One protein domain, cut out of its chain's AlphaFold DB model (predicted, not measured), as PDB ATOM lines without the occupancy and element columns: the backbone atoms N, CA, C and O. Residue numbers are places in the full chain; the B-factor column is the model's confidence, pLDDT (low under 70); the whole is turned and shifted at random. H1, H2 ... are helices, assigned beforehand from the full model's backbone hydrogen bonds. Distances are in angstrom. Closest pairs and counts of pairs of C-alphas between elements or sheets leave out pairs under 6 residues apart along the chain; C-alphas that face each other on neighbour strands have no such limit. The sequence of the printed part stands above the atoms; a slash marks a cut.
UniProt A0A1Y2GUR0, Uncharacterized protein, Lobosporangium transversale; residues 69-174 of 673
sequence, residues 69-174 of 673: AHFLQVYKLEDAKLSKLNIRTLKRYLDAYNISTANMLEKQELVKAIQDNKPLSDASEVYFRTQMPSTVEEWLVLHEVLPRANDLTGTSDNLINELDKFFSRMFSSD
ATOM      1  N   ALA A  69     -25.459  28.016  53.555       91.75
ATOM      2  CA  ALA A  69     -25.916  27.090  54.591       91.75
ATOM      3  C   ALA A  69     -25.893  25.626  54.116       91.75
ATOM      4  O   ALA A  69     -25.345  24.774  54.810       91.75
ATOM      5  N   HIS A  70     -26.395  25.356  52.907       91.31
ATOM      6  CA  HIS A  70     -26.462  24.009  52.333       91.31
ATOM      7  C   HIS A  70     -25.061  23.408  52.092       91.31
ATOM      8  O   HIS A  70     -24.791  22.278  52.497       91.31
ATOM      9  N   PHE A  71     -24.122  24.174  51.520       94.12
ATOM     10  CA  PHE A  71     -22.729  23.727  51.344       94.12
ATOM     11  C   PHE A  71     -22.027  23.489  52.688       94.12
ATOM     12  O   PHE A  71     -21.401  22.451  52.892       94.12
ATOM     13  N   LEU A  72     -22.185  24.410  53.643       93.56
ATOM     14  CA  LEU A  72     -21.602  24.284  54.982       93.56
ATOM     15  C   LEU A  72     -22.185  23.109  55.780       93.56
ATOM     16  O   LEU A  72     -21.533  22.622  56.700       93.56
ATOM     17  N   GLN A  73     -23.381  22.631  55.434       93.19
ATOM     18  CA  GLN A  73     -23.957  21.418  56.011       93.19
ATOM     19  C   GLN A  73     -23.350  20.158  55.400       93.19
ATOM     20  O   GLN A  73     -22.925  19.303  56.169       93.19
ATOM     21  N   VAL A  74     -23.195  20.065  54.072       94.69
ATOM     22  CA  VAL A  74     -22.469  18.942  53.435       94.69
ATOM     23  C   VAL A  74     -21.030  18.852  53.964       94.69
ATOM     24  O   VAL A  74     -20.585  17.770  54.342       94.69
ATOM     25  N   TYR A  75     -20.341  19.989  54.128       94.75
ATOM     26  CA  TYR A  75     -19.026  20.052  54.779       94.75
ATOM     27  C   TYR A  75     -19.028  19.481  56.215       94.75
ATOM     28  O   TYR A  75     -18.051  18.865  56.642       94.75
ATOM     29  N   LYS A  76     -20.125  19.636  56.966       92.62
ATOM     30  CA  LYS A  76     -20.285  19.104  58.334       92.62
ATOM     31  C   LYS A  76     -20.741  17.641  58.402       92.62
ATOM     32  O   LYS A  76     -20.773  17.094  59.500       92.62
ATOM     33  N   LEU A  77     -21.122  17.002  57.293       94.25
ATOM     34  CA  LEU A  77     -21.582  15.611  57.325       94.25
ATOM     35  C   LEU A  77     -20.425  14.610  57.482       94.25
ATOM     36  O   LEU A  77     -19.325  14.793  56.953       94.25
ATOM     37  N   GLU A  78     -20.728  13.527  58.194       94.19
ATOM     38  CA  GLU A  78     -19.915  12.314  58.352       94.19
ATOM     39  C   GLU A  78     -20.229  11.305  57.234       94.19
ATOM     40  O   GLU A  78     -21.289  11.374  56.606       94.19
ATOM     41  N   ASP A  79     -19.363  10.311  57.035       96.00
ATOM     42  CA  ASP A  79     -19.434   9.295  55.974       96.00
ATOM     43  C   ASP A  79     -20.803   8.604  55.907       96.00
ATOM     44  O   ASP A  79     -21.395   8.484  54.836       96.00
ATOM     45  N   ALA A  80     -21.367   8.227  57.058       94.88
ATOM     46  CA  ALA A  80     -22.676   7.574  57.177       94.88
ATOM     47  C   ALA A  80     -23.878   8.467  56.780       94.88
ATOM     48  O   ALA A  80     -24.996   7.974  56.625       94.88
ATOM     49  N   LYS A  81     -23.667   9.780  56.622       95.44
ATOM     50  CA  LYS A  81     -24.667  10.756  56.153       95.44
ATOM     51  C   LYS A  81     -24.357  11.225  54.725       95.44
ATOM     52  O   LYS A  81     -25.274  11.328  53.917       95.44
ATOM     53  N   LEU A  82     -23.082  11.412  54.373       96.44
ATOM     54  CA  LEU A  82     -22.640  11.668  52.994       96.44
ATOM     55  C   LEU A  82     -23.010  10.510  52.052       96.44
ATOM     56  O   LEU A  82     -23.543  10.735  50.971       96.44
ATOM     57  N   SER A  83     -22.822   9.263  52.487       96.44
ATOM     58  CA  SER A  83     -23.199   8.060  51.728       96.44
ATOM     59  C   SER A  83     -24.712   7.881  51.537       96.44
ATOM     60  O   SER A  83     -25.114   7.093  50.676       96.44
ATOM     61  N   LYS A  84     -25.563   8.639  52.246       96.62
ATOM     62  CA  LYS A  84     -27.013   8.703  51.989       96.62
ATOM     63  C   LYS A  84     -27.381   9.670  50.853       96.62
ATOM     64  O   LYS A  84     -28.254   9.318  50.067       96.62
ATOM     65  N   LEU A  85     -26.696  10.813  50.711       96.00
ATOM     66  CA  LEU A  85     -26.954  11.814  49.653       96.00
ATOM     67  C   LEU A  85     -26.861  11.224  48.238       96.00
ATOM     68  O   LEU A  85     -26.151  10.243  47.998       96.00
ATOM     69  N   ASN A  86     -27.528  11.839  47.267       95.12
ATOM     70  CA  ASN A  86     -27.468  11.408  45.871       95.12
ATOM     71  C   ASN A  86     -26.086  11.644  45.232       95.12
ATOM     72  O   ASN A  86     -25.410  12.636  45.500       95.12
ATOM     73  N   ILE A  87     -25.689  10.775  44.291       94.75
ATOM     74  CA  ILE A  87     -24.423  10.909  43.534       94.75
ATOM     75  C   ILE A  87     -24.335  12.276  42.831       94.75
ATOM     76  O   ILE A  87     -23.281  12.908  42.836       94.75
ATOM     77  N   ARG A  88     -25.460  12.773  42.294       92.69
ATOM     78  CA  ARG A  88     -25.568  14.103  41.666       92.69
ATOM     79  C   ARG A  88     -25.227  15.241  42.638       92.69
ATOM     80  O   ARG A  88     -24.608  16.215  42.228       92.69
ATOM     81  N   THR A  89     -25.604  15.101  43.906       94.56
ATOM     82  CA  THR A  89     -25.335  16.067  44.980       94.56
ATOM     83  C   THR A  89     -23.877  16.033  45.411       94.56
ATOM     84  O   THR A  89     -23.249  17.083  45.509       94.56
ATOM     85  N   LEU A  90     -23.317  14.832  45.592       96.56
ATOM     86  CA  LEU A  90     -21.904  14.652  45.935       96.56
ATOM     87  C   LEU A  90     -20.986  15.240  44.851       96.56
ATOM     88  O   LEU A  90     -20.083  16.004  45.184       96.56
ATOM     89  N   LYS A  91     -21.262  14.968  43.562       95.06
ATOM     90  CA  LYS A  91     -20.512  15.580  42.451       95.06
ATOM     91  C   LYS A  91     -20.648  17.105  42.452       95.06
ATOM     92  O   LYS A  91     -19.640  17.784  42.576       95.06
ATOM     93  N   ARG A  92     -21.871  17.648  42.487       93.25
ATOM     94  CA  ARG A  92     -22.107  19.109  42.465       93.25
ATOM     95  C   ARG A  92     -21.492  19.874  43.632       93.25
ATOM     96  O   ARG A  92     -21.123  21.031  43.466       93.25
ATOM     97  N   TYR A  93     -21.381  19.253  44.803       96.19
ATOM     98  CA  TYR A  93     -20.635  19.829  45.917       96.19
ATOM     99  C   TYR A  93     -19.131  19.911  45.602       96.19
ATOM    100  O   TYR A  93     -18.530  20.962  45.803       96.19
ATOM    101  N   LEU A  94     -18.535  18.832  45.082       96.38
ATOM    102  CA  LEU A  94     -17.119  18.784  44.695       96.38
ATOM    103  C   LEU A  94     -16.817  19.770  43.550       96.38
ATOM    104  O   LEU A  94     -15.894  20.578  43.669       96.38
ATOM    105  N   ASP A  95     -17.655  19.785  42.510       94.38
ATOM    106  CA  ASP A  95     -17.564  20.686  41.353       94.38
ATOM    107  C   ASP A  95     -17.572  22.169  41.790       94.38
ATOM    108  O   ASP A  95     -16.744  22.966  41.346       94.38
ATOM    109  N   ALA A  96     -18.455  22.542  42.727       94.31
ATOM    110  CA  ALA A  96     -18.568  23.907  43.256       94.31
ATOM    111  C   ALA A  96     -17.361  24.369  44.100       94.31
ATOM    112  O   ALA A  96     -17.200  25.567  44.328       94.31
ATOM    113  N   TYR A  97     -16.510  23.440  44.544       96.00
ATOM    114  CA  TYR A  97     -15.243  23.707  45.237       96.00
ATOM    115  C   TYR A  97     -14.007  23.436  44.352       96.00
ATOM    116  O   TYR A  97     -12.879  23.440  44.850       96.00
ATOM    117  N   ASN A  98     -14.204  23.228  43.041       96.38
ATOM    118  CA  ASN A  98     -13.174  22.853  42.062       96.38
ATOM    119  C   ASN A  98     -12.387  21.580  42.438       96.38
ATOM    120  O   ASN A  98     -11.192  21.463  42.165       96.38
ATOM    121  N   ILE A  99     -13.045  20.624  43.098       96.38
ATOM    122  CA  ILE A  99     -12.463  19.321  43.426       96.38
ATOM    123  C   ILE A  99     -12.849  18.361  42.299       96.38
ATOM    124  O   ILE A  99     -14.011  17.986  42.160       96.38
ATOM    125  N   SER A 100     -11.875  17.988  41.467       94.25
ATOM    126  CA  SER A 100     -12.118  17.163  40.279       94.25
ATOM    127  C   SER A 100     -12.750  15.812  40.630       94.25
ATOM    128  O   SER A 100     -12.174  15.039  41.392       94.25
ATOM    129  N   THR A 101     -13.893  15.500  40.011       93.81
ATOM    130  CA  THR A 101     -14.528  14.168  40.081       93.81
ATOM    131  C   THR A 101     -14.107  13.238  38.935       93.81
ATOM    132  O   THR A 101     -14.714  12.184  38.724       93.81
ATOM    133  N   ALA A 102     -13.071  13.616  38.173       87.38
ATOM    134  CA  ALA A 102     -12.501  12.771  37.129       87.38
ATOM    135  C   ALA A 102     -11.978  11.459  37.731       87.38
ATOM    136  O   ALA A 102     -11.349  11.454  38.787       87.38
ATOM    137  N   ASN A 103     -12.244  10.348  37.044       91.81
ATOM    138  CA  ASN A 103     -11.918   8.980  37.468       91.81
ATOM    139  C   ASN A 103     -12.617   8.488  38.754       91.81
ATOM    140  O   ASN A 103     -12.379   7.351  39.139       91.81
ATOM    141  N   MET A 104     -13.511   9.270  39.379       94.44
ATOM    142  CA  MET A 104     -14.352   8.794  40.489       94.44
ATOM    143  C   MET A 104     -15.570   8.045  39.930       94.44
ATOM    144  O   MET A 104     -16.545   8.659  39.462       94.44
ATOM    145  N   LEU A 105     -15.469   6.716  39.947       92.81
ATOM    146  CA  LEU A 105     -16.448   5.762  39.432       92.81
ATOM    147  C   LEU A 105     -17.444   5.344  40.520       92.81
ATOM    148  O   LEU A 105     -18.635   5.197  40.242       92.81
ATOM    149  N   GLU A 106     -16.984   5.192  41.763       96.50
ATOM    150  CA  GLU A 106     -17.810   4.751  42.883       96.50
ATOM    151  C   GLU A 106     -18.366   5.906  43.725       96.50
ATOM    152  O   GLU A 106     -17.758   6.961  43.915       96.50
ATOM    153  N   LYS A 107     -19.531   5.670  44.344       96.94
ATOM    154  CA  LYS A 107     -20.121   6.616  45.305       96.94
ATOM    155  C   LYS A 107     -19.202   6.863  46.509       96.94
ATOM    156  O   LYS A 107     -19.181   7.977  47.026       96.94
ATOM    157  N   GLN A 108     -18.449   5.850  46.946       97.38
ATOM    158  CA  GLN A 108     -17.563   5.969  48.106       97.38
ATOM    159  C   GLN A 108     -16.326   6.826  47.814       97.38
ATOM    160  O   GLN A 108     -15.882   7.546  48.701       97.38
ATOM    161  N   GLU A 109     -15.828   6.845  46.574       97.81
ATOM    162  CA  GLU A 109     -14.741   7.746  46.164       97.81
ATOM    163  C   GLU A 109     -15.174   9.215  46.261       97.81
ATOM    164  O   GLU A 109     -14.421  10.045  46.761       97.81
ATOM    165  N   LEU A 110     -16.421   9.527  45.887       98.12
ATOM    166  CA  LEU A 110     -16.997  10.869  46.040       98.12
ATOM    167  C   LEU A 110     -17.169  11.263  47.515       98.12
ATOM    168  O   LEU A 110     -16.858  12.391  47.893       98.12
ATOM    169  N   VAL A 111     -17.647  10.344  48.363       98.19
ATOM    170  CA  VAL A 111     -17.754  10.571  49.818       98.19
ATOM    171  C   VAL A 111     -16.368  10.809  50.426       98.19
ATOM    172  O   VAL A 111     -16.178  11.780  51.159       98.19
ATOM    173  N   LYS A 112     -15.389   9.974  50.066       97.38
ATOM    174  CA  LYS A 112     -13.999  10.092  50.505       97.38
ATOM    175  C   LYS A 112     -13.362  11.399  50.036       97.38
ATOM    176  O   LYS A 112     -12.755  12.080  50.852       97.38
ATOM    177  N   ALA A 113     -13.570  11.816  48.788       97.62
ATOM    178  CA  ALA A 113     -13.068  13.090  48.275       97.62
ATOM    179  C   ALA A 113     -13.593  14.299  49.072       97.62
ATOM    180  O   ALA A 113     -12.845  15.249  49.301       97.62
ATOM    181  N   ILE A 114     -14.844  14.256  49.552       97.19
ATOM    182  CA  ILE A 114     -15.406  15.300  50.430       97.19
ATOM    183  C   ILE A 114     -14.732  15.311  51.810       97.19
ATOM    184  O   ILE A 114     -14.603  16.388  52.388       97.19
ATOM    185  N   GLN A 115     -14.310  14.159  52.345       96.94
ATOM    186  CA  GLN A 115     -13.625  14.064  53.644       96.94
ATOM    187  C   GLN A 115     -12.131  14.397  53.563       96.94
ATOM    188  O   GLN A 115     -11.631  15.156  54.388       96.94
ATOM    189  N   ASP A 116     -11.432  13.889  52.546       95.69
ATOM    190  CA  ASP A 116     -10.004  14.141  52.314       95.69
ATOM    191  C   ASP A 116      -9.721  15.635  52.053       95.69
ATOM    192  O   ASP A 116      -8.629  16.123  52.335       95.69
ATOM    193  N   ASN A 117     -10.723  16.388  51.578       94.31
ATOM    194  CA  ASN A 117     -10.688  17.847  51.428       94.31
ATOM    195  C   ASN A 117     -11.265  18.595  52.653       94.31
ATOM    196  O   ASN A 117     -11.942  19.615  52.499       94.31
ATOM    197  N   LYS A 118     -11.017  18.113  53.881       92.12
ATOM    198  CA  LYS A 118     -11.326  18.842  55.128       92.12
ATOM    199  C   LYS A 118     -10.042  19.135  55.920       92.12
ATOM    200  O   LYS A 118      -9.425  18.199  56.424       92.12
ATOM    201  N   PRO A 119      -9.653  20.413  56.110       90.38
ATOM    202  CA  PRO A 119     -10.314  21.631  55.630       90.38
ATOM    203  C   PRO A 119     -10.220  21.820  54.105       90.38
ATOM    204  O   PRO A 119      -9.209  21.485  53.493       90.38
ATOM    205  N   LEU A 120     -11.269  22.403  53.514       91.19
ATOM    206  CA  LEU A 120     -11.316  22.790  52.095       91.19
ATOM    207  C   LEU A 120     -10.202  23.791  51.787       91.19
ATOM    208  O   LEU A 120     -10.016  24.708  52.576       91.19
ATOM    209  N   SER A 121      -9.499  23.657  50.657       91.31
ATOM    210  CA  SER A 121      -8.363  24.532  50.311       91.31
ATOM    211  C   SER A 121      -8.763  26.002  50.093       91.31
ATOM    212  O   SER A 121      -9.894  26.292  49.700       91.31
ATOM    213  N   ASP A 122      -7.841  26.954  50.293       90.38
ATOM    214  CA  ASP A 122      -8.170  28.383  50.125       90.38
ATOM    215  C   ASP A 122      -8.495  28.720  48.659       90.38
ATOM    216  O   ASP A 122      -9.392  29.511  48.376       90.38
ATOM    217  N   ALA A 123      -7.857  28.020  47.714       92.25
ATOM    218  CA  ALA A 123      -8.201  28.079  46.295       92.25
ATOM    219  C   ALA A 123      -9.634  27.579  46.025       92.25
ATOM    220  O   ALA A 123     -10.372  28.222  45.280       92.25
ATOM    221  N   SER A 124     -10.055  26.484  46.670       93.62
ATOM    222  CA  SER A 124     -11.431  25.964  46.607       93.62
ATOM    223  C   SER A 124     -12.445  26.945  47.203       93.62
ATOM    224  O   SER A 124     -13.506  27.166  46.627       93.62
ATOM    225  N   GLU A 125     -12.120  27.572  48.335       92.56
ATOM    226  CA  GLU A 125     -12.958  28.579  49.001       92.56
ATOM    227  C   GLU A 125     -13.091  29.873  48.183       92.56
ATOM    228  O   GLU A 125     -14.174  30.459  48.113       92.56
ATOM    229  N   VAL A 126     -12.012  30.320  47.533       92.69
ATOM    230  CA  VAL A 126     -12.033  31.455  46.601       92.69
ATOM    231  C   VAL A 126     -12.827  31.110  45.338       92.69
ATOM    232  O   VAL A 126     -13.675  31.905  44.937       92.69
ATOM    233  N   TYR A 127     -12.633  29.924  44.755       94.81
ATOM    234  CA  TYR A 127     -13.395  29.458  43.591       94.81
ATOM    235  C   TYR A 127     -14.900  29.371  43.883       94.81
ATOM    236  O   TYR A 127     -15.708  29.939  43.152       94.81
ATOM    237  N   PHE A 128     -15.285  28.762  45.008       93.75
ATOM    238  CA  PHE A 128     -16.680  28.693  45.448       93.75
ATOM    239  C   PHE A 128     -17.344  30.079  45.518       93.75
ATOM    240  O   PHE A 128     -18.522  30.228  45.197       93.75
ATOM    241  N   ARG A 129     -16.588  31.113  45.916       92.38
ATOM    242  CA  ARG A 129     -17.074  32.501  45.967       92.38
ATOM    243  C   ARG A 129     -17.210  33.139  44.585       92.38
ATOM    244  O   ARG A 129     -18.144  33.913  44.408       92.38
ATOM    245  N   THR A 130     -16.327  32.837  43.627       91.00
ATOM    246  CA  THR A 130     -16.425  33.385  42.258       91.00
ATOM    247  C   THR A 130     -17.500  32.703  41.415       91.00
ATOM    248  O   THR A 130     -18.028  33.340  40.514       91.00
ATOM    249  N   GLN A 131     -17.863  31.451  41.724       87.12
ATOM    250  CA  GLN A 131     -18.941  30.713  41.045       87.12
ATOM    251  C   GLN A 131     -20.326  30.874  41.707       87.12
ATOM    252  O   GLN A 131     -21.262  30.147  41.377       87.12
ATOM    253  N   MET A 132     -20.488  31.788  42.672       85.38
ATOM    254  CA  MET A 132     -21.801  32.043  43.275       85.38
ATOM    255  C   MET A 132     -22.742  32.822  42.338       85.38
ATOM    256  O   MET A 132     -22.275  33.700  41.614       85.38
ATOM    257  N   PRO A 133     -24.071  32.645  42.491       83.31
ATOM    258  CA  PRO A 133     -25.074  33.606  42.036       83.31
ATOM    259  C   PRO A 133     -24.698  35.034  42.446       83.31
ATOM    260  O   PRO A 133     -24.551  35.326  43.646       83.31
ATOM    261  N   SER A 134     -24.529  35.880  41.433       78.62
ATOM    262  CA  SER A 134     -24.001  37.246  41.513       78.62
ATOM    263  C   SER A 134     -25.106  38.301  41.430       78.62
ATOM    264  O   SER A 134     -24.991  39.375  42.015       78.62
ATOM    265  N   THR A 135     -26.198  37.954  40.751       83.75
ATOM    266  CA  THR A 135     -27.406  38.764  40.589       83.75
ATOM    267  C   THR A 135     -28.519  38.311  41.539       83.75
ATOM    268  O   THR A 135     -28.494  37.206  42.096       83.75
ATOM    269  N   VAL A 136     -29.523  39.171  41.726       84.50
ATOM    270  CA  VAL A 136     -30.733  38.838  42.497       84.50
ATOM    271  C   VAL A 136     -31.575  37.823  41.722       84.50
ATOM    272  O   VAL A 136     -32.147  36.915  42.313       84.50
ATOM    273  N   GLU A 137     -31.579  37.922  40.398       81.56
ATOM    274  CA  GLU A 137     -32.302  37.080  39.452       81.56
ATOM    275  C   GLU A 137     -31.798  35.628  39.500       81.56
ATOM    276  O   GLU A 137     -32.589  34.709  39.720       81.56
ATOM    277  N   GLU A 138     -30.478  35.410  39.412       81.75
ATOM    278  CA  GLU A 138     -29.859  34.085  39.596       81.75
ATOM    279  C   GLU A 138     -30.181  33.480  40.971       81.75
ATOM    280  O   GLU A 138     -30.333  32.265  41.100       81.75
ATOM    281  N   TRP A 139     -30.290  34.310  42.015       80.06
ATOM    282  CA  TRP A 139     -30.629  33.832  43.354       80.06
ATOM    283  C   TRP A 139     -32.124  33.535  43.524       80.06
ATOM    284  O   TRP A 139     -32.469  32.545  44.167       80.06
ATOM    285  N   LEU A 140     -33.016  34.339  42.941       75.94
ATOM    286  CA  LEU A 140     -34.463  34.114  42.988       75.94
ATOM    287  C   LEU A 140     -34.853  32.834  42.243       75.94
ATOM    288  O   LEU A 140     -35.608  32.042  42.798       75.94
ATOM    289  N   VAL A 141     -34.241  32.542  41.089       73.56
ATOM    290  CA  VAL A 141     -34.419  31.258  40.375       73.56
ATOM    291  C   VAL A 141     -34.077  30.046  41.260       73.56
ATOM    292  O   VAL A 141     -34.695  28.988  41.141       73.56
ATOM    293  N   LEU A 142     -33.132  30.190  42.197       68.56
ATOM    294  CA  LEU A 142     -32.826  29.157  43.193       68.56
ATOM    295  C   LEU A 142     -33.802  29.158  44.383       68.56
ATOM    296  O   LEU A 142     -33.971  28.121  45.021       68.56
ATOM    297  N   HIS A 143     -34.422  30.291  44.715       63.19
ATOM    298  CA  HIS A 143     -35.130  30.493  45.983       63.19
ATOM    299  C   HIS A 143     -36.666  30.546  45.884       63.19
ATOM    300  O   HIS A 143     -37.337  30.398  46.906       63.19
ATOM    301  N   GLU A 144     -37.247  30.679  44.689       57.50
ATOM    302  CA  GLU A 144     -38.701  30.560  44.466       57.50
ATOM    303  C   GLU A 144     -39.246  29.150  44.768       57.50
ATOM    304  O   GLU A 144     -40.448  28.975  44.959       57.50
ATOM    305  N   VAL A 145     -38.370  28.137  44.838       50.09
ATOM    306  CA  VAL A 145     -38.752  26.714  44.923       50.09
ATOM    307  C   VAL A 145     -38.090  25.965  46.093       50.09
ATOM    308  O   VAL A 145     -38.106  24.730  46.116       50.09
ATOM    309  N   LEU A 146     -37.464  26.670  47.049       51.38
ATOM    310  CA  LEU A 146     -36.669  26.053  48.123       51.38
ATOM    311  C   LEU A 146     -36.942  26.620  49.533       51.38
ATOM    312  O   LEU A 146     -37.423  27.748  49.662       51.38
ATOM    313  N   PRO A 147     -36.657  25.832  50.597       51.03
ATOM    314  CA  PRO A 147     -36.950  26.211  51.979       51.03
ATOM    315  C   PRO A 147     -36.123  27.406  52.467       51.03
ATOM    316  O   PRO A 147     -35.124  27.806  51.864       51.03
ATOM    317  N   ARG A 148     -36.506  27.969  53.614       57.81
ATOM    318  CA  ARG A 148     -35.700  28.986  54.298       57.81
ATOM    319  C   ARG A 148     -34.546  28.313  55.038       57.81
ATOM    320  O   ARG A 148     -34.595  27.148  55.412       57.81
ATOM    321  N   ALA A 149     -33.521  29.098  55.361       57.72
ATOM    322  CA  ALA A 149     -32.352  28.630  56.112       57.72
ATOM    323  C   ALA A 149     -32.664  28.016  57.501       57.72
ATOM    324  O   ALA A 149     -31.789  27.386  58.091       57.72
ATOM    325  N   ASN A 150     -33.884  28.206  58.018       57.50
ATOM    326  CA  ASN A 150     -34.365  27.613  59.264       57.50
ATOM    327  C   ASN A 150     -34.761  26.132  59.106       57.50
ATOM    328  O   ASN A 150     -34.655  25.379  60.065       57.50
ATOM    329  N   ASP A 151     -35.200  25.702  57.922       61.41
ATOM    330  CA  ASP A 151     -35.757  24.354  57.711       61.41
ATOM    331  C   ASP A 151     -34.664  23.260  57.725       61.41
ATOM    332  O   ASP A 151     -34.931  22.068  57.860       61.41
ATOM    333  N   LEU A 152     -33.400  23.690  57.678       68.06
ATOM    334  CA  LEU A 152     -32.191  22.869  57.722       68.06
ATOM    335  C   LEU A 152     -31.769  22.466  59.155       68.06
ATOM    336  O   LEU A 152     -30.681  21.928  59.346       68.06
ATOM    337  N   THR A 153     -32.605  22.722  60.170       64.44
ATOM    338  CA  THR A 153     -32.389  22.287  61.568       64.44
ATOM    339  C   THR A 153     -33.260  21.085  61.967       64.44
ATOM    340  O   THR A 153     -33.541  20.889  63.148       64.44
ATOM    341  N   GLY A 154     -33.751  20.319  60.987       64.12
ATOM    342  CA  GLY A 154     -34.596  19.138  61.193       64.12
ATOM    343  C   GLY A 154     -33.834  17.848  61.536       64.12
ATOM    344  O   GLY A 154     -32.644  17.851  61.847       64.12
ATOM    345  N   THR A 155     -34.538  16.715  61.452       72.19
ATOM    346  CA  THR A 155     -33.951  15.370  61.589       72.19
ATOM    347  C   THR A 155     -32.941  15.070  60.474       72.19
ATOM    348  O   THR A 155     -32.995  15.664  59.395       72.19
ATOM    349  N   SER A 156     -32.031  14.116  60.709       73.94
ATOM    350  CA  SER A 156     -30.949  13.759  59.775       73.94
ATOM    351  C   SER A 156     -31.426  13.468  58.355       73.94
ATOM    352  O   SER A 156     -30.794  13.891  57.391       73.94
ATOM    353  N   ASP A 157     -32.539  12.757  58.222       81.75
ATOM    354  CA  ASP A 157     -33.025  12.263  56.935       81.75
ATOM    355  C   ASP A 157     -33.864  13.321  56.198       81.75
ATOM    356  O   ASP A 157     -33.815  13.393  54.971       81.75
ATOM    357  N   ASN A 158     -34.511  14.237  56.932       86.50
ATOM    358  CA  ASN A 158     -35.086  15.455  56.352       86.50
ATOM    359  C   ASN A 158     -33.981  16.381  55.819       86.50
ATOM    360  O   ASN A 158     -34.087  16.870  54.698       86.50
ATOM    361  N   LEU A 159     -32.895  16.572  56.580       88.69
ATOM    362  CA  LEU A 159     -31.736  17.366  56.155       88.69
ATOM    363  C   LEU A 159     -31.125  16.828  54.850       88.69
ATOM    364  O   LEU A 159     -30.880  17.596  53.925       88.69
ATOM    365  N   ILE A 160     -30.919  15.511  54.750       92.06
ATOM    366  CA  ILE A 160     -30.406  14.854  53.534       92.06
ATOM    367  C   ILE A 160     -31.338  15.108  52.337       92.06
ATOM    368  O   ILE A 160     -30.864  15.464  51.259       92.06
ATOM    369  N   ASN A 161     -32.655  15.004  52.538       89.88
ATOM    370  CA  ASN A 161     -33.659  15.246  51.500       89.88
ATOM    371  C   ASN A 161     -33.666  16.711  51.011       89.88
ATOM    372  O   ASN A 161     -33.683  16.954  49.805       89.88
ATOM    373  N   GLU A 162     -33.596  17.701  51.911       87.88
ATOM    374  CA  GLU A 162     -33.531  19.118  51.507       87.88
ATOM    375  C   GLU A 162     -32.212  19.484  50.813       87.88
ATOM    376  O   GLU A 162     -32.228  20.223  49.827       87.88
ATOM    377  N   LEU A 163     -31.083  18.911  51.246       90.88
ATOM    378  CA  LEU A 163     -29.809  19.047  50.534       90.88
ATOM    379  C   LEU A 163     -29.911  18.471  49.114       90.88
ATOM    380  O   LEU A 163     -29.580  19.160  48.148       90.88
ATOM    381  N   ASP A 164     -30.435  17.255  48.953       91.69
ATOM    382  CA  ASP A 164     -30.599  16.636  47.634       91.69
ATOM    383  C   ASP A 164     -31.572  17.401  46.720       91.69
ATOM    384  O   ASP A 164     -31.314  17.524  45.520       91.69
ATOM    385  N   LYS A 165     -32.648  17.988  47.265       87.62
ATOM    386  CA  LYS A 165     -33.553  18.893  46.527       87.62
ATOM    387  C   LYS A 165     -32.838  20.165  46.060       87.62
ATOM    388  O   LYS A 165     -32.985  20.548  44.897       87.62
ATOM    389  N   PHE A 166     -32.067  20.805  46.941       87.19
ATOM    390  CA  PHE A 166     -31.294  22.017  46.648       87.19
ATOM    391  C   PHE A 166     -30.256  21.763  45.545       87.19
ATOM    392  O   PHE A 166     -30.288  22.409  44.493       87.19
ATOM    393  N   PHE A 167     -29.394  20.758  45.722       88.31
ATOM    394  CA  PHE A 167     -28.335  20.435  44.762       88.31
ATOM    395  C   PHE A 167     -28.868  19.868  43.438       88.31
ATOM    396  O   PHE A 167     -28.271  20.106  42.383       88.31
ATOM    397  N   SER A 168     -30.012  19.176  43.438       85.19
ATOM    398  CA  SER A 168     -30.662  18.738  42.194       85.19
ATOM    399  C   SER A 168     -31.162  19.915  41.358       85.19
ATOM    400  O   SER A 168     -30.921  19.926  40.148       85.19
ATOM    401  N   ARG A 169     -31.799  20.916  41.985       79.75
ATOM    402  CA  ARG A 169     -32.351  22.093  41.292       79.75
ATOM    403  C   ARG A 169     -31.284  23.044  40.759       79.75
ATOM    404  O   ARG A 169     -31.440  23.522  39.640       79.75
ATOM    405  N   MET A 170     -30.210  23.275  41.522       75.19
ATOM    406  CA  MET A 170     -29.219  24.332  41.251       75.19
ATOM    407  C   MET A 170     -28.688  24.366  39.813       75.19
ATOM    408  O   MET A 170     -28.479  25.441  39.265       75.19
ATOM    409  N   PHE A 171     -28.527  23.196  39.192       64.19
ATOM    410  CA  PHE A 171     -28.095  23.084  37.801       64.19
ATOM    411  C   PHE A 171     -28.996  22.127  37.001       64.19
ATOM    412  O   PHE A 171     -28.513  21.258  36.274       64.19
ATOM    413  N   SER A 172     -30.324  22.216  37.145       59.56
ATOM    414  CA  SER A 172     -31.238  21.503  36.227       59.56
ATOM    415  C   SER A 172     -31.054  21.937  34.763       59.56
ATOM    416  O   SER A 172     -31.353  21.160  33.863       59.56
ATOM    417  N   SER A 173     -30.515  23.136  34.530       50.34
ATOM    418  CA  SER A 173     -30.305  23.740  33.206       50.34
ATOM    419  C   SER A 173     -28.988  23.348  32.509       50.34
ATOM    420  O   SER A 173     -28.821  23.632  31.323       50.34
ATOM    421  N   ASP A 174     -28.033  22.717  33.206       47.03
ATOM    422  CA  ASP A 174     -26.651  22.560  32.702       47.03
ATOM    423  C   ASP A 174     -26.459  21.470  31.627       47.03
ATOM    424  O   ASP A 174     -25.442  21.481  30.929       47.03
TER     425      ASP A 174
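This is residues 69 to 174 of the 673 residues of an uncharacterized protein of Lobosporangium transversale (UniProt A0A1Y2GUR0). H3 forms the core, with H4 alongside it, the longest helix, H7, crossing it at a steep tilt, and H1 set across it. H2 packs on H4, while H5 and H6 make an outlying arc: H5 crosses the end of H3, H6 is near the end of H7, and residues 144 to 155 lead back to the start of H7. The printed part has 106 residues, with seven named helices, H1 to H7 in order, and no named strand: all helix. It is compact, with a radius of gyration of the C-alphas of 13.5 A and spans of 34 by 32 by 24 A.

H1, residues 69 to 76, only just touches H7, residues 156 to 170, with 3 pairs of C-alphas within 8 A, at 163 to 166 of H7 alone; the closest C-alphas, His 70 and Leu 163, are 6.2 A apart. H2, residues 79 to 82, touches H4, residues 107 to 116, closest at C-alphas 82 and 111, 5.9 A. H3, residues 87 to 96, touches H4 at a shallow tilt of 33 degrees, only just short of steep, the same way; the closest C-alphas, Leu 90 and Leu 110, are 6.2 A apart. H3 touches residues 163 to 168 of H7 alone, at a steep tilt of 63 degrees, closest at C-alphas 89 and 167, 5.3 A. H5, residues 122 to 130, touches no helix but is near H3, with C-alphas 96 and 128 closest, 5.6 A. H6, residues 136 to 143, touches no helix but is near H7, with C-alphas 142 and 170 closest, 6.3 A. Every O i to N i+4 pair is within hydrogen-bond range in H1, H3, H4, H5 and H7, and 3 of 4 in H6; H2 is too short for one.

H1 begins at C-alpha 69, (-25.916, 27.090, 54.591). H3 spans 14.3 A, H4 14.4 A and H7 21.4 A, ending at C-alpha 170, (-29.219, 24.332, 41.251).

The C-alphas farthest apart, Glu 106 and Val 136, are 36.5 A apart. The printed part has no cut; the link from H6 to H7 is long. pLDDT is under 70 at residues 142 to 154 and 171 to 174.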